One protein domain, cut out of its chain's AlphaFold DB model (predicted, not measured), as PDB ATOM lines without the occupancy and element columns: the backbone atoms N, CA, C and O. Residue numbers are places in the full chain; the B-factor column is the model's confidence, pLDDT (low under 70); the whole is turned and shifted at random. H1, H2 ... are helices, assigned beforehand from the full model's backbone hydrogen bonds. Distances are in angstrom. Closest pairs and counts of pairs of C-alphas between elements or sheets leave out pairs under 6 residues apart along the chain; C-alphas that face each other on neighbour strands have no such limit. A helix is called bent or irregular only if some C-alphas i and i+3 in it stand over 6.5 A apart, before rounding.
ATOM      1  N   GLN A  73      -7.545 -16.108  36.700       65.50
ATOM      2  CA  GLN A  73      -8.954 -16.073  36.288       65.50
ATOM      3  C   GLN A  73      -9.425 -14.654  35.957       65.50
ATOM      4  O   GLN A  73     -10.180 -14.477  35.004       65.50
ATOM      5  N   LYS A  74      -8.973 -13.638  36.700       72.19
ATOM      6  CA  LYS A  74      -9.296 -12.231  36.429       72.19
ATOM      7  C   LYS A  74      -8.638 -11.729  35.138       72.19
ATOM      8  O   LYS A  74      -9.292 -11.044  34.357       72.19
ATOM      9  N   GLU A  75      -7.386 -12.113  34.890       71.69
ATOM     10  CA  GLU A  75      -6.671 -11.839  33.634       71.69
ATOM     11  C   GLU A  75      -7.354 -12.525  32.443       71.69
ATOM     12  O   GLU A  75      -7.641 -11.864  31.444       71.69
ATOM     13  N   PHE A  76      -7.725 -13.804  32.583       77.88
ATOM     14  CA  PHE A  76      -8.526 -14.514  31.584       77.88
ATOM     15  C   PHE A  76      -9.860 -13.809  31.319       77.88
ATOM     16  O   PHE A  76     -10.198 -13.595  30.163       77.88
ATOM     17  N   GLN A  77     -10.612 -13.407  32.350       72.31
ATOM     18  CA  GLN A  77     -11.896 -12.716  32.174       72.31
ATOM     19  C   GLN A  77     -11.745 -11.403  31.393       72.31
ATOM     20  O   GLN A  77     -12.572 -11.118  30.529       72.31
ATOM     21  N   GLN A  78     -10.687 -10.626  31.650       71.44
ATOM     22  CA  GLN A  78     -10.410  -9.389  30.913       71.44
ATOM     23  C   GLN A  78      -9.981  -9.661  29.464       71.44
ATOM     24  O   GLN A  78     -10.521  -9.051  28.541       71.44
ATOM     25  N   ALA A  79      -9.058 -10.599  29.244       71.12
ATOM     26  CA  ALA A  79      -8.604 -10.967  27.905       71.12
ATOM     27  C   ALA A  79      -9.739 -11.587  27.066       71.12
ATOM     28  O   ALA A  79      -9.952 -11.186  25.923       71.12
ATOM     29  N   TYR A  80     -10.523 -12.495  27.652       72.25
ATOM     30  CA  TYR A  80     -11.700 -13.109  27.040       72.25
ATOM     31  C   TYR A  80     -12.772 -12.073  26.698       72.25
ATOM     32  O   TYR A  80     -13.285 -12.097  25.585       72.25
ATOM     33  N   ALA A  81     -13.074 -11.128  27.597       68.75
ATOM     34  CA  ALA A  81     -14.015 -10.046  27.303       68.75
ATOM     35  C   ALA A  81     -13.548  -9.193  26.111       68.75
ATOM     36  O   ALA A  81     -14.349  -8.901  25.228       68.75
ATOM     37  N   ASN A  82     -12.254  -8.861  26.038       71.50
ATOM     38  CA  ASN A  82     -11.688  -8.090  24.929       71.50
ATOM     39  C   ASN A  82     -11.717  -8.860  23.594       71.50
ATOM     40  O   ASN A  82     -12.086  -8.288  22.571       71.50
ATOM     41  N   ALA A  83     -11.369 -10.151  23.593       66.94
ATOM     42  CA  ALA A  83     -11.375 -10.992  22.390       66.94
ATOM     43  C   ALA A  83     -12.786 -11.407  21.937       66.94
ATOM     44  O   ALA A  83     -13.027 -11.617  20.752       66.94
ATOM     45  N   TYR A  84     -13.737 -11.507  22.866       60.00
ATOM     46  CA  TYR A  84     -15.148 -11.700  22.544       60.00
ATOM     47  C   TYR A  84     -15.755 -10.408  21.975       60.00
ATOM     48  O   TYR A  84     -16.458 -10.451  20.969       60.00
ATOM     49  N   ALA A  85     -15.426  -9.248  22.557       65.75
ATOM     50  CA  ALA A  85     -15.877  -7.941  22.075       65.75
ATOM     51  C   ALA A  85     -15.268  -7.533  20.721       65.75
ATOM     52  O   ALA A  85     -15.900  -6.777  19.985       65.75
ATOM     53  N   SER A  86     -14.076  -8.026  20.364       66.00
ATOM     54  CA  SER A  86     -13.507  -7.821  19.024       66.00
ATOM     55  C   SER A  86     -14.158  -8.695  17.945       66.00
ATOM     56  O   SER A  86     -13.960  -8.430  16.762       66.00
ATOM     57  N   GLY A  87     -14.904  -9.739  18.331       61.97
ATOM     58  CA  GLY A  87     -15.470 -10.731  17.412       61.97
ATOM     59  C   GLY A  87     -14.426 -11.607  16.705       61.97
ATOM     60  O   GLY A  87     -14.780 -12.378  15.814       61.97
ATOM     61  N   ASP A  88     -13.143 -11.505  17.070       69.50
ATOM     62  CA  ASP A  88     -12.069 -12.180  16.348       69.50
ATOM     63  C   ASP A  88     -11.864 -13.628  16.823       69.50
ATOM     64  O   ASP A  88     -11.391 -13.918  17.929       69.50
ATOM     65  N   ARG A  89     -12.153 -14.563  15.914       65.44
ATOM     66  CA  ARG A  89     -11.913 -16.003  16.083       65.44
ATOM     67  C   ARG A  89     -10.417 -16.315  16.256       65.44
ATOM     68  O   ARG A  89     -10.089 -17.331  16.867       65.44
ATOM     69  N   GLY A  90      -9.523 -15.468  15.738       73.19
ATOM     70  CA  GLY A  90      -8.074 -15.520  15.946       73.19
ATOM     71  C   GLY A  90      -7.692 -15.226  17.395       73.19
ATOM     72  O   GLY A  90      -7.128 -16.097  18.059       73.19
ATOM     73  N   ALA A  91      -8.073 -14.055  17.910       74.31
ATOM     74  CA  ALA A  91      -7.869 -13.655  19.303       74.31
ATOM     75  C   ALA A  91      -8.438 -14.678  20.304       74.31
ATOM     76  O   ALA A  91      -7.748 -15.070  21.247       74.31
ATOM     77  N   LEU A  92      -9.653 -15.193  20.075       72.69
ATOM     78  CA  LEU A  92     -10.211 -16.256  20.920       72.69
ATOM     79  C   LEU A  92      -9.425 -17.572  20.807       72.69
ATOM     80  O   LEU A  92      -9.143 -18.202  21.823       72.69
ATOM     81  N   ARG A  93      -8.994 -17.989  19.610       71.12
ATOM     82  CA  ARG A  93      -8.157 -19.194  19.445       71.12
ATOM     83  C   ARG A  93      -6.796 -19.065  20.138       71.12
ATOM     84  O   ARG A  93      -6.303 -20.049  20.693       71.12
ATOM     85  N   GLN A  94      -6.214 -17.869  20.137       75.75
ATOM     86  CA  GLN A  94      -5.002 -17.562  20.889       75.75
ATOM     87  C   GLN A  94      -5.255 -17.673  22.402       75.75
ATOM     88  O   GLN A  94      -4.522 -18.384  23.087       75.75
ATOM     89  N   LEU A  95      -6.367 -17.128  22.904       76.56
ATOM     90  CA  LEU A  95      -6.819 -17.313  24.291       76.56
ATOM     91  C   LEU A  95      -7.016 -18.785  24.687       76.56
ATOM     92  O   LEU A  95      -6.651 -19.163  25.794       76.56
ATOM     93  N   ALA A  96      -7.528 -19.639  23.795       70.62
ATOM     94  CA  ALA A  96      -7.610 -21.087  24.036       70.62
ATOM     95  C   ALA A  96      -6.238 -21.783  24.137       70.62
ATOM     96  O   ALA A  96      -6.155 -22.880  24.686       70.62
ATOM     97  N   THR A  97      -5.180 -21.173  23.598       75.88
ATOM     98  CA  THR A  97      -3.802 -21.683  23.670       75.88
ATOM     99  C   THR A  97      -3.073 -21.143  24.905       75.88
ATOM    100  O   THR A  97      -2.324 -21.878  25.542       75.88
ATOM    101  N   GLU A  98      -3.330 -19.889  25.284       73.75
ATOM    102  CA  GLU A  98      -2.779 -19.255  26.491       73.75
ATOM    103  C   GLU A  98      -3.464 -19.744  27.787       73.75
ATOM    104  O   GLU A  98      -2.806 -19.877  28.820       73.75
ATOM    105  N   TYR A  99      -4.760 -20.078  27.725       79.88
ATOM    106  CA  TYR A  99      -5.588 -20.534  28.852       79.88
ATOM    107  C   TYR A  99      -6.302 -21.861  28.515       79.88
ATOM    108  O   TYR A  99      -7.528 -21.897  28.348       79.88
ATOM    109  N   PRO A 100      -5.561 -22.982  28.390       62.91
ATOM    110  CA  PRO A 100      -6.124 -24.274  27.985       62.91
ATOM    111  C   PRO A 100      -7.133 -24.843  28.998       62.91
ATOM    112  O   PRO A 100      -8.002 -25.630  28.627       62.91
ATOM    113  N   ASP A 101      -7.066 -24.415  30.261       71.38
ATOM    114  CA  ASP A 101      -8.028 -24.726  31.322       71.38
ATOM    115  C   ASP A 101      -9.396 -24.038  31.139       71.38
ATOM    116  O   ASP A 101     -10.371 -24.438  31.772       71.38
ATOM    117  N   GLN A 102      -9.496 -23.048  30.246       71.75
ATOM    118  CA  GLN A 102     -10.724 -22.301  29.938       71.75
ATOM    119  C   GLN A 102     -11.247 -22.556  28.511       71.75
ATOM    120  O   GLN A 102     -12.133 -21.850  28.021       71.75
ATOM    121  N   ILE A 103     -10.721 -23.579  27.825       67.62
ATOM    122  CA  ILE A 103     -10.983 -23.834  26.401       67.62
ATOM    123  C   ILE A 103     -12.467 -24.051  26.063       67.62
ATOM    124  O   ILE A 103     -12.892 -23.759  24.947       67.62
ATOM    125  N   GLU A 104     -13.277 -24.534  27.009       65.94
ATOM    126  CA  GLU A 104     -14.719 -24.730  26.822       65.94
ATOM    127  C   GLU A 104     -15.478 -23.396  26.766       65.94
ATOM    128  O   GLU A 104     -16.267 -23.178  25.844       65.94
ATOM    129  N   SER A 105     -15.163 -22.461  27.670       69.44
ATOM    130  CA  SER A 105     -15.661 -21.079  27.644       69.44
ATOM    131  C   SER A 105     -15.305 -20.395  26.321       69.44
ATOM    132  O   SER A 105     -16.157 -19.776  25.687       69.44
ATOM    133  N   VAL A 106     -14.070 -20.594  25.846       69.88
ATOM    134  CA  VAL A 106     -13.600 -20.065  24.558       69.88
ATOM    135  C   VAL A 106     -14.333 -20.695  23.368       69.88
ATOM    136  O   VAL A 106     -14.779 -19.976  22.475       69.88
ATOM    137  N   ARG A 107     -14.530 -22.021  23.356       65.88
ATOM    138  CA  ARG A 107     -15.317 -22.720  22.321       65.88
ATOM    139  C   ARG A 107     -16.768 -22.252  22.280       65.88
ATOM    140  O   ARG A 107     -17.299 -22.038  21.195       65.88
ATOM    141  N   LYS A 108     -17.390 -22.055  23.444       68.00
ATOM    142  CA  LYS A 108     -18.756 -21.539  23.559       68.00
ATOM    143  C   LYS A 108     -18.855 -20.097  23.046       68.00
ATOM    144  O   LYS A 108     -19.774 -19.795  22.291       68.00
ATOM    145  N   GLY A 109     -17.880 -19.246  23.376       63.72
ATOM    146  CA  GLY A 109     -17.763 -17.888  22.837       63.72
ATOM    147  C   GLY A 109     -17.634 -17.858  21.310       63.72
ATOM    148  O   GLY A 109     -18.390 -17.152  20.649       63.72
ATOM    149  N   MET A 110     -16.755 -18.690  20.737       67.44
ATOM    150  CA  MET A 110     -16.640 -18.840  19.278       67.44
ATOM    151  C   MET A 110     -17.953 -19.317  18.636       67.44
ATOM    152  O   MET A 110     -18.316 -18.819  17.579       67.44
ATOM    153  N   GLY A 111     -18.692 -20.229  19.278       64.44
ATOM    154  CA  GLY A 111     -19.994 -20.692  18.784       64.44
ATOM    155  C   GLY A 111     -21.057 -19.590  18.722       64.44
ATOM    156  O   GLY A 111     -21.794 -19.517  17.743       64.44
ATOM    157  N   PHE A 112     -21.110 -18.700  19.721       64.81
ATOM    158  CA  PHE A 112     -22.005 -17.537  19.686       64.81
ATOM    159  C   PHE A 112     -21.603 -16.515  18.616       64.81
ATOM    160  O   PHE A 112     -22.481 -15.976  17.952       64.81
ATOM    161  N   ILE A 113     -20.303 -16.287  18.408       65.88
ATOM    162  CA  ILE A 113     -19.804 -15.404  17.341       65.88
ATOM    163  C   ILE A 113     -20.117 -15.984  15.956       65.88
ATOM    164  O   ILE A 113     -20.558 -15.247  15.080       65.88
ATOM    165  N   ASP A 114     -19.961 -17.295  15.759       68.25
ATOM    166  CA  ASP A 114     -20.306 -17.965  14.499       68.25
ATOM    167  C   ASP A 114     -21.811 -17.866  14.183       68.25
ATOM    168  O   ASP A 114     -22.197 -17.736  13.021       68.25
ATOM    169  N   GLU A 115     -22.661 -17.936  15.210       68.75
ATOM    170  CA  GLU A 115     -24.116 -17.824  15.081       68.75
ATOM    171  C   GLU A 115     -24.560 -16.369  14.847       68.75
ATOM    172  O   GLU A 115     -25.382 -16.107  13.970       68.75
ATOM    173  N   ASP A 116     -23.975 -15.403  15.559       72.25
ATOM    174  CA  ASP A 116     -24.196 -13.972  15.322       72.25
ATOM    175  C   ASP A 116     -23.736 -13.557  13.915       72.25
ATOM    176  O   ASP A 116     -24.475 -12.887  13.189       72.25
ATOM    177  N   GLN A 117     -22.565 -14.035  13.475       72.31
ATOM    178  CA  GLN A 117     -22.054 -13.800  12.127       72.31
ATOM    179  C   GLN A 117     -23.003 -14.379  11.067       72.31
ATOM    180  O   GLN A 117     -23.310 -13.684  10.100       72.31
ATOM    181  N   ARG A 118     -23.536 -15.598  11.250       71.62
ATOM    182  CA  ARG A 118     -24.540 -16.179  10.335       71.62
ATOM    183  C   ARG A 118     -25.837 -15.374  10.291       71.62
ATOM    184  O   ARG A 118     -26.286 -15.028   9.201       71.62
ATOM    185  N   ASN A 119     -26.411 -15.015  11.438       74.94
ATOM    186  CA  ASN A 119     -27.638 -14.207  11.495       74.94
ATOM    187  C   ASN A 119     -27.445 -12.814  10.868       74.94
ATOM    188  O   ASN A 119     -28.335 -12.298  10.185       74.94
ATOM    189  N   SER A 120     -26.252 -12.242  11.028       78.62
ATOM    190  CA  SER A 120     -25.844 -10.994  10.380       78.62
ATOM    191  C   SER A 120     -25.740 -11.164   8.861       78.62
ATOM    192  O   SER A 120     -26.346 -10.388   8.128       78.62
ATOM    193  N   ILE A 121     -25.074 -12.216   8.366       79.25
ATOM    194  CA  ILE A 121     -24.995 -12.538   6.928       79.25
ATOM    195  C   ILE A 121     -26.393 -12.764   6.330       79.25
ATOM    196  O   ILE A 121     -26.687 -12.227   5.265       79.25
ATOM    197  N   GLY A 122     -27.280 -13.492   7.015       75.69
ATOM    198  CA  GLY A 122     -28.653 -13.739   6.560       75.69
ATOM    199  C   GLY A 122     -29.488 -12.457   6.467       75.69
ATOM    200  O   GLY A 122     -30.195 -12.236   5.481       75.69
ATOM    201  N   THR A 123     -29.350 -11.569   7.455       79.94
ATOM    202  CA  THR A 123     -30.014 -10.254   7.482       79.94
ATOM    203  C   THR A 123     -29.463  -9.325   6.397       79.94
ATOM    204  O   THR A 123     -30.232  -8.653   5.708       79.94
ATOM    205  N   LEU A 124     -28.143  -9.329   6.187       83.25
ATOM    206  CA  LEU A 124     -27.479  -8.602   5.104       83.25
ATOM    207  C   LEU A 124     -27.924  -9.122   3.732       83.25
ATOM    208  O   LEU A 124     -28.252  -8.314   2.873       83.25
ATOM    209  N   ALA A 125     -28.025 -10.437   3.532       81.38
ATOM    210  CA  ALA A 125     -28.522 -11.023   2.287       81.38
ATOM    211  C   ALA A 125     -29.990 -10.637   2.014       81.38
ATOM    212  O   ALA A 125     -30.315 -10.152   0.930       81.38
ATOM    213  N   ALA A 126     -30.877 -10.758   3.006       78.31
ATOM    214  CA  ALA A 126     -32.272 -10.335   2.866       78.31
ATOM    215  C   ALA A 126     -32.397  -8.829   2.551       78.31
ATOM    216  O   ALA A 126     -33.157  -8.437   1.661       78.31
ATOM    217  N   GLY A 127     -31.607  -7.990   3.232       81.25
ATOM    218  CA  GLY A 127     -31.530  -6.551   2.981       81.25
ATOM    219  C   GLY A 127     -30.993  -6.215   1.587       81.25
ATOM    220  O   GLY A 127     -31.597  -5.402   0.889       81.25
ATOM    221  N   ALA A 128     -29.930  -6.887   1.142       82.81
ATOM    222  CA  ALA A 128     -29.358  -6.734  -0.195       82.81
ATOM    223  C   ALA A 128     -30.363  -7.111  -1.289       82.81
ATOM    224  O   ALA A 128     -30.481  -6.396  -2.283       82.81
ATOM    225  N   ARG A 129     -31.132  -8.193  -1.100       81.94
ATOM    226  CA  ARG A 129     -32.162  -8.637  -2.054       81.94
ATOM    227  C   ARG A 129     -33.293  -7.620  -2.189       81.94
ATOM    228  O   ARG A 129     -33.758  -7.371  -3.297       81.94
ATOM    229  N   LEU A 130     -33.719  -7.019  -1.076       83.38
ATOM    230  CA  LEU A 130     -34.714  -5.945  -1.079       83.38
ATOM    231  C   LEU A 130     -34.157  -4.672  -1.735       83.38
ATOM    232  O   LEU A 130     -34.817  -4.067  -2.579       83.38
ATOM    233  N   ALA A 131     -32.927  -4.294  -1.386       83.88
ATOM    234  CA  ALA A 131     -32.259  -3.101  -1.896       83.88
ATOM    235  C   ALA A 131     -31.890  -3.200  -3.387       83.88
ATOM    236  O   ALA A 131     -31.863  -2.183  -4.069       83.88
ATOM    237  N   ALA A 132     -31.675  -4.406  -3.925       81.94
ATOM    238  CA  ALA A 132     -31.348  -4.630  -5.338       81.94
ATOM    239  C   ALA A 132     -32.440  -4.148  -6.312       81.94
ATOM    240  O   ALA A 132     -32.156  -3.961  -7.496       81.94
ATOM    241  N   SER A 133     -33.662  -3.927  -5.810       80.06
ATOM    242  CA  SER A 133     -34.803  -3.396  -6.563       80.06
ATOM    243  C   SER A 133     -34.593  -1.988  -7.134       80.06
ATOM    244  O   SER A 133     -35.246  -1.654  -8.124       80.06
ATOM    245  N   SER A 134     -33.683  -1.177  -6.578       83.06
ATOM    246  CA  SER A 134     -33.265   0.090  -7.191       83.06
ATOM    247  C   SER A 134     -31.816   0.476  -6.853       83.06
ATOM    248  O   SER A 134     -31.352   0.212  -5.738       83.06
ATOM    249  N   PRO A 135     -31.085   1.145  -7.767       80.12
ATOM    250  CA  PRO A 135     -29.717   1.600  -7.505       80.12
ATOM    251  C   PRO A 135     -29.597   2.510  -6.276       80.12
ATOM    252  O   PRO A 135     -28.625   2.417  -5.527       80.12
ATOM    253  N   GLU A 136     -30.599   3.353  -6.030       84.94
ATOM    254  CA  GLU A 136     -30.637   4.294  -4.910       84.94
ATOM    255  C   GLU A 136     -30.822   3.564  -3.571       84.94
ATOM    256  O   GLU A 136     -30.152   3.886  -2.583       84.94
ATOM    257  N   ALA A 137     -31.689   2.543  -3.533       84.56
ATOM    258  CA  ALA A 137     -31.864   1.702  -2.353       84.56
ATOM    259  C   ALA A 137     -30.611   0.857  -2.091       84.56
ATOM    260  O   ALA A 137     -30.180   0.768  -0.943       84.56
ATOM    261  N   MET A 138     -29.980   0.310  -3.136       85.44
ATOM    262  CA  MET A 138     -28.705  -0.407  -3.035       85.44
ATOM    263  C   MET A 138     -27.588   0.486  -2.481       85.44
ATOM    264  O   MET A 138     -26.890   0.090  -1.550       85.44
ATOM    265  N   GLN A 139     -27.442   1.715  -2.985       85.06
ATOM    266  CA  GLN A 139     -26.417   2.645  -2.508       85.06
ATOM    267  C   GLN A 139     -26.649   3.064  -1.046       85.06
ATOM    268  O   GLN A 139     -25.700   3.096  -0.262       85.06
ATOM    269  N   SER A 140     -27.901   3.327  -0.658       85.81
ATOM    270  CA  SER A 140     -28.271   3.606   0.737       85.81
ATOM    271  C   SER A 140     -28.028   2.395   1.647       85.81
ATOM    272  O   SER A 140     -27.454   2.524   2.729       85.81
ATOM    273  N   TRP A 141     -28.401   1.192   1.203       89.69
ATOM    274  CA  TRP A 141     -28.172  -0.044   1.946       89.69
ATOM    275  C   TRP A 141     -26.674  -0.309   2.149       89.69
ATOM    276  O   TRP A 141     -26.261  -0.556   3.281       89.69
ATOM    277  N   LEU A 142     -25.848  -0.156   1.108       88.00
ATOM    278  CA  LEU A 142     -24.390  -0.284   1.196       88.00
ATOM    279  C   LEU A 142     -23.782   0.707   2.195       88.00
ATOM    280  O   LEU A 142     -22.972   0.302   3.023       88.00
ATOM    281  N   GLN A 143     -24.186   1.981   2.167       86.38
ATOM    282  CA  GLN A 143     -23.681   2.993   3.108       86.38
ATOM    283  C   GLN A 143     -24.048   2.667   4.561       86.38
ATOM    284  O   GLN A 143     -23.189   2.719   5.441       86.38
ATOM    285  N   ASN A 144     -25.304   2.287   4.807       89.25
ATOM    286  CA  ASN A 144     -25.795   1.981   6.151       89.25
ATOM    287  C   ASN A 144     -25.221   0.668   6.714       89.25
ATOM    288  O   ASN A 144     -25.037   0.554   7.923       89.25
ATOM    289  N   ASN A 145     -24.898  -0.304   5.855       87.12
ATOM    290  CA  ASN A 145     -24.430  -1.634   6.257       87.12
ATOM    291  C   ASN A 145     -22.922  -1.861   6.046       87.12
ATOM    292  O   ASN A 145     -22.428  -2.939   6.364       87.12
ATOM    293  N   ALA A 146     -22.162  -0.869   5.564       84.00
ATOM    294  CA  ALA A 146     -20.736  -1.013   5.236       84.00
ATOM    295  C   ALA A 146     -19.882  -1.594   6.384       84.00
ATOM    296  O   ALA A 146     -18.996  -2.420   6.152       84.00
ATOM    297  N   LYS A 147     -20.165  -1.182   7.629       82.75
ATOM    298  CA  LYS A 147     -19.467  -1.670   8.832       82.75
ATOM    299  C   LYS A 147     -19.772  -3.140   9.116       82.75
ATOM    300  O   LYS A 147     -18.852  -3.902   9.387       82.75
ATOM    301  N   GLU A 148     -21.037  -3.531   8.997       79.56
ATOM    302  CA  GLU A 148     -21.494  -4.904   9.223       79.56
ATOM    303  C   GLU A 148     -21.023  -5.853   8.119       79.56
ATOM    304  O   GLU A 148     -20.535  -6.936   8.419       79.56
ATOM    305  N   LEU A 149     -21.056  -5.412   6.858       81.06
ATOM    306  CA  LEU A 149     -20.454  -6.125   5.727       81.06
ATOM    307  C   LEU A 149     -18.969  -6.409   5.983       81.06
ATOM    308  O   LEU A 149     -18.542  -7.562   5.939       81.06
ATOM    309  N   THR A 150     -18.205  -5.378   6.361       80.25
ATOM    310  CA  THR A 150     -16.780  -5.529   6.697       80.25
ATOM    311  C   THR A 150     -16.582  -6.465   7.898       80.25
ATOM    312  O   THR A 150     -15.700  -7.320   7.853       80.25
ATOM    313  N   ARG A 151     -17.426  -6.372   8.943       78.62
ATOM    314  CA  ARG A 151     -17.383  -7.253  10.128       78.62
ATOM    315  C   ARG A 151     -17.586  -8.725   9.766       78.62
ATOM    316  O   ARG A 151     -16.902  -9.576  10.324       78.62
ATOM    317  N   VAL A 152     -18.484  -9.031   8.827       75.94
ATOM    318  CA  VAL A 152     -18.715 -10.414   8.373       75.94
ATOM    319  C   VAL A 152     -17.732 -10.885   7.290       75.94
ATOM    320  O   VAL A 152     -17.822 -12.037   6.868       75.94
ATOM    321  N   GLY A 153     -16.772 -10.045   6.876       71.69
ATOM    322  CA  GLY A 153     -15.715 -10.381   5.913       71.69
ATOM    323  C   GLY A 153     -16.032 -10.060   4.447       71.69
ATOM    324  O   GLY A 153     -15.357 -10.571   3.555       71.69
ATOM    325  N   VAL A 154     -17.044  -9.231   4.179       80.06
ATOM    326  CA  VAL A 154     -17.477  -8.829   2.832       80.06
ATOM    327  C   VAL A 154     -17.100  -7.365   2.578       80.06
ATOM    328  O   VAL A 154     -17.551  -6.474   3.293       80.06
ATOM    329  N   ASP A 155     -16.301  -7.087   1.542       82.50
ATOM    330  CA  ASP A 155     -15.948  -5.708   1.167       82.50
ATOM    331  C   ASP A 155     -17.138  -4.981   0.499       82.50
ATOM    332  O   ASP A 155     -17.580  -5.398  -0.579       82.50
ATOM    333  N   PRO A 156     -17.633  -3.862   1.068       82.50
ATOM    334  CA  PRO A 156     -18.735  -3.096   0.487       82.50
ATOM    335  C   PRO A 156     -18.446  -2.567  -0.925       82.50
ATOM    336  O   PRO A 156     -19.371  -2.447  -1.728       82.50
ATOM    337  N   ASN A 157     -17.183  -2.268  -1.256       85.31
ATOM    338  CA  ASN A 157     -16.819  -1.745  -2.577       85.31
ATOM    339  C   ASN A 157     -16.927  -2.833  -3.650       85.31
ATOM    340  O   ASN A 157     -17.470  -2.587  -4.726       85.31
ATOM    341  N   SER A 158     -16.482  -4.050  -3.338       81.88
ATOM    342  CA  SER A 158     -16.637  -5.233  -4.187       81.88
ATOM    343  C   SER A 158     -18.111  -5.569  -4.438       81.88
ATOM    344  O   SER A 158     -18.489  -5.854  -5.573       81.88
ATOM    345  N   VAL A 159     -18.974  -5.457  -3.418       82.81
ATOM    346  CA  VAL A 159     -20.431  -5.643  -3.574       82.81
ATOM    347  C   VAL A 159     -21.034  -4.556  -4.475       82.81
ATOM    348  O   VAL A 159     -21.819  -4.871  -5.371       82.81
ATOM    349  N   ALA A 160     -20.625  -3.293  -4.301       83.62
ATOM    350  CA  ALA A 160     -21.054  -2.183  -5.155       83.62
ATOM    351  C   ALA A 160     -20.649  -2.389  -6.626       83.62
ATOM    352  O   ALA A 160     -21.471  -2.211  -7.526       83.62
ATOM    353  N   GLN A 161     -19.404  -2.809  -6.875       83.50
ATOM    354  CA  GLN A 161     -18.909  -3.114  -8.219       83.50
ATOM    355  C   GLN A 161     -19.646  -4.304  -8.841       83.50
ATOM    356  O   GLN A 161     -20.029  -4.228 -10.006       83.50
ATOM    357  N   MET A 162     -19.904  -5.371  -8.076       81.31
ATOM    358  CA  MET A 162     -20.647  -6.535  -8.564       81.31
ATOM    359  C   MET A 162     -22.071  -6.163  -8.992       81.31
ATOM    360  O   MET A 162     -22.493  -6.552 -10.081       81.31
ATOM    361  N   TYR A 163     -22.786  -5.367  -8.188       82.44
ATOM    362  CA  TYR A 163     -24.118  -4.869  -8.546       82.44
ATOM    363  C   TYR A 163     -24.092  -4.016  -9.822       82.44
ATOM    364  O   TYR A 163     -24.937  -4.190 -10.692       82.44
ATOM    365  N   GLN A 164     -23.105  -3.123  -9.964       82.81
ATOM    366  CA  GLN A 164     -22.974  -2.252 -11.140       82.81
ATOM    367  C   GLN A 164     -22.577  -3.004 -12.419       82.81
ATOM    368  O   GLN A 164     -23.037  -2.647 -13.501       82.81
ATOM    369  N   GLN A 165     -21.717  -4.023 -12.317       83.75
ATOM    370  CA  GLN A 165     -21.190  -4.759 -13.473       83.75
ATOM    371  C   GLN A 165     -22.092  -5.920 -13.912       83.75
ATOM    372  O   GLN A 165     -22.165  -6.212 -15.103       83.75
ATOM    373  N   ASN A 166     -22.775  -6.588 -12.977       75.25
ATOM    374  CA  ASN A 166     -23.670  -7.705 -13.276       75.25
ATOM    375  C   ASN A 166     -24.925  -7.706 -12.372       75.25
ATOM    376  O   ASN A 166     -25.047  -8.559 -11.486       75.25
ATOM    377  N   PRO A 167     -25.896  -6.798 -12.613       70.94
ATOM    378  CA  PRO A 167     -27.136  -6.731 -11.834       70.94
ATOM    379  C   PRO A 167     -27.929  -8.048 -11.842       70.94
ATOM    380  O   PRO A 167     -28.551  -8.407 -10.846       70.94
ATOM    381  N   SER A 168     -27.886  -8.791 -12.954       69.56
ATOM    382  CA  SER A 168     -28.602 -10.063 -13.113       69.56
ATOM    383  C   SER A 168     -28.000 -11.185 -12.260       69.56
ATOM    384  O   SER A 168     -28.742 -11.944 -11.644       69.56
ATOM    385  N   GLY A 169     -26.666 -11.274 -12.187       68.19
ATOM    386  CA  GLY A 169     -25.960 -12.239 -11.332       68.19
ATOM    387  C   GLY A 169     -25.933 -11.854  -9.848       68.19
ATOM    388  O   GLY A 169     -25.721 -12.707  -8.990       68.19
ATOM    389  N   PHE A 170     -26.193 -10.585  -9.517       75.44
ATOM    390  CA  PHE A 170     -26.222 -10.111  -8.132       75.44
ATOM    391  C   PHE A 170     -27.295 -10.813  -7.283       75.44
ATOM    392  O   PHE A 170     -27.050 -11.125  -6.119       75.44
ATOM    393  N   GLY A 171     -28.467 -11.105  -7.858       68.12
ATOM    394  CA  GLY A 171     -29.529 -11.835  -7.155       68.12
ATOM    395  C   GLY A 171     -29.108 -13.251  -6.748       68.12
ATOM    396  O   GLY A 171     -29.391 -13.678  -5.633       68.12
ATOM    397  N   GLU A 172     -28.370 -13.944  -7.617       68.75
ATOM    398  CA  GLU A 172     -27.825 -15.281  -7.357       68.75
ATOM    399  C   GLU A 172     -26.713 -15.236  -6.296       68.75
ATOM    400  O   GLU A 172     -26.725 -16.035  -5.363       68.75
ATOM    401  N   PHE A 173     -25.814 -14.242  -6.350       73.81
ATOM    402  CA  PHE A 173     -24.824 -13.992  -5.291       73.81
ATOM    403  C   PHE A 173     -25.481 -13.773  -3.918       73.81
ATOM    404  O   PHE A 173     -25.058 -14.371  -2.928       73.81
ATOM    405  N   VAL A 174     -26.532 -12.952  -3.853       75.44
ATOM    406  CA  VAL A 174     -27.258 -12.674  -2.607       75.44
ATOM    407  C   VAL A 174     -28.019 -13.903  -2.099       75.44
ATOM    408  O   VAL A 174     -27.997 -14.174  -0.898       75.44
ATOM    409  N   ASP A 175     -28.636 -14.684  -2.985       67.12
ATOM    410  CA  ASP A 175     -29.319 -15.924  -2.600       67.12
ATOM    411  C   ASP A 175     -28.325 -16.998  -2.124       67.12
ATOM    412  O   ASP A 175     -28.600 -17.694  -1.145       67.12
ATOM    413  N   HIS A 176     -27.127 -17.079  -2.715       66.62
ATOM    414  CA  HIS A 176     -26.034 -17.910  -2.202       66.62
ATOM    415  C   HIS A 176     -25.489 -17.419  -0.857       66.62
ATOM    416  O   HIS A 176     -25.202 -18.243   0.010       66.62
ATOM    417  N   LEU A 177     -25.381 -16.105  -0.646       68.81
ATOM    418  CA  LEU A 177     -24.973 -15.524   0.636       68.81
ATOM    419  C   LEU A 177     -26.001 -15.840   1.739       68.81
ATOM    420  O   LEU A 177     -25.625 -16.232   2.842       68.81
ATOM    421  N   GLY A 178     -27.297 -15.766   1.417       65.00
ATOM    422  CA  GLY A 178     -28.385 -16.189   2.300       65.00
ATOM    423  C   GLY A 178     -28.393 -17.700   2.570       65.00
ATOM    424  O   GLY A 178     -28.601 -18.115   3.706       65.00
ATOM    425  N   MET A 179     -28.097 -18.532   1.566       62.28
ATOM    426  CA  MET A 179     -27.927 -19.982   1.742       62.28
ATOM    427  C   MET A 179     -26.703 -20.331   2.602       62.28
ATOM    428  O   MET A 179     -26.775 -21.257   3.401       62.28
ATOM    429  N   ALA A 180     -25.600 -19.586   2.484       61.06
ATOM    430  CA  ALA A 180     -24.398 -19.762   3.302       61.06
ATOM    431  C   ALA A 180     -24.585 -19.307   4.765       61.06
ATOM    432  O   ALA A 180     -23.820 -19.718   5.638       61.06
ATOM    433  N   ALA A 181     -25.605 -18.488   5.043       62.88
ATOM    434  CA  ALA A 181     -26.037 -18.164   6.400       62.88
ATOM    435  C   ALA A 181     -26.828 -19.305   7.070       62.88
ATOM    436  O   ALA A 181     -26.892 -19.352   8.300       62.88
ATOM    437  N   LEU A 182     -27.411 -20.231   6.297       59.62
ATOM    438  CA  LEU A 182     -28.103 -21.397   6.846       59.62
ATOM    439  C   LEU A 182     -27.097 -22.361   7.487       59.62
ATOM    440  O   LEU A 182     -26.036 -22.654   6.935       59.62
TER     441      LEU A 182
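What this domain is: This is residues 73 to 182 of the 470 residues of the protein "DNA injection protein" of Escherichia coli (UniProt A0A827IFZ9). One long helix, H3, is the spine of a rod: H1 and H2 pack on its first part as a small lobe, and H4 and H6 pack on its last part, where H5 packs on H4 to complete a second lobe. H1 and H2 stay apart from H4, H5 and H6. The printed part is all helix, 110 residues with six named helices, H1 to H6 along the chain, and no named strand; it is an up-and-down bundle, each helix running against the one before it. The whole is loose, with a radius of gyration of the C-alphas of 17.3 A and spans of 52 by 23 by 17 A.

How they stand to each other: H1, residues 73 to 85, and H2, residues 89 to 98, touch as a helical hairpin, closest at the C-alphas of Ala 83 and Ala 91, 5.4 A. The hub is H3, residues 100 to 131; its residues 102 to 110 touch H2, closest at the C-alphas of Ala 96 and Ile 103, 5.0 A. H4, residues 135 to 151, touches residues 120 to 131 of H3 at a shallow tilt of 5 degrees, opposite ways; the closest C-alphas, of Ala 131 and Met 138, are 4.6 A apart. H5, residues 156 to 165, touches H4 at a tilt of 34 degrees, only just shallow, closest at the C-alphas of Ala 146 and Pro 156, 5.6 A. H6, residues 167 to 181, touches residues 118 to 129 of H3, closest at the C-alphas of Arg 118 and Ala 181, 4.7 A. Every O i to N i+4 pair is within hydrogen-bond range in H1, H2 and H5, against 26 of 28 in H3, 11 of 13 in H4 and 9 of 11 in H6.

Where its parts are: H1 begins at C-alpha 73 (-8.954, -16.073, 36.288). H3, 45.0 A long, ends at C-alpha 131 (-32.259, -3.101, -1.896). H3 and H4 are irregular: C-alphas 101 and 104 are 8.1 A apart, and C-alphas 144 and 147 are 7.8 A apart. H4 is 23.3 A long and H6 21.5 A.

The domain as a whole: The two C-alphas farthest apart, of Gln 73 and Ser 168, are 53.5 A apart. The printed part has no cut, and its five links are tight. The mean pLDDT of the printed part is 74.8; low-confidence stretches include residues 103 to 115 and 175 to 182.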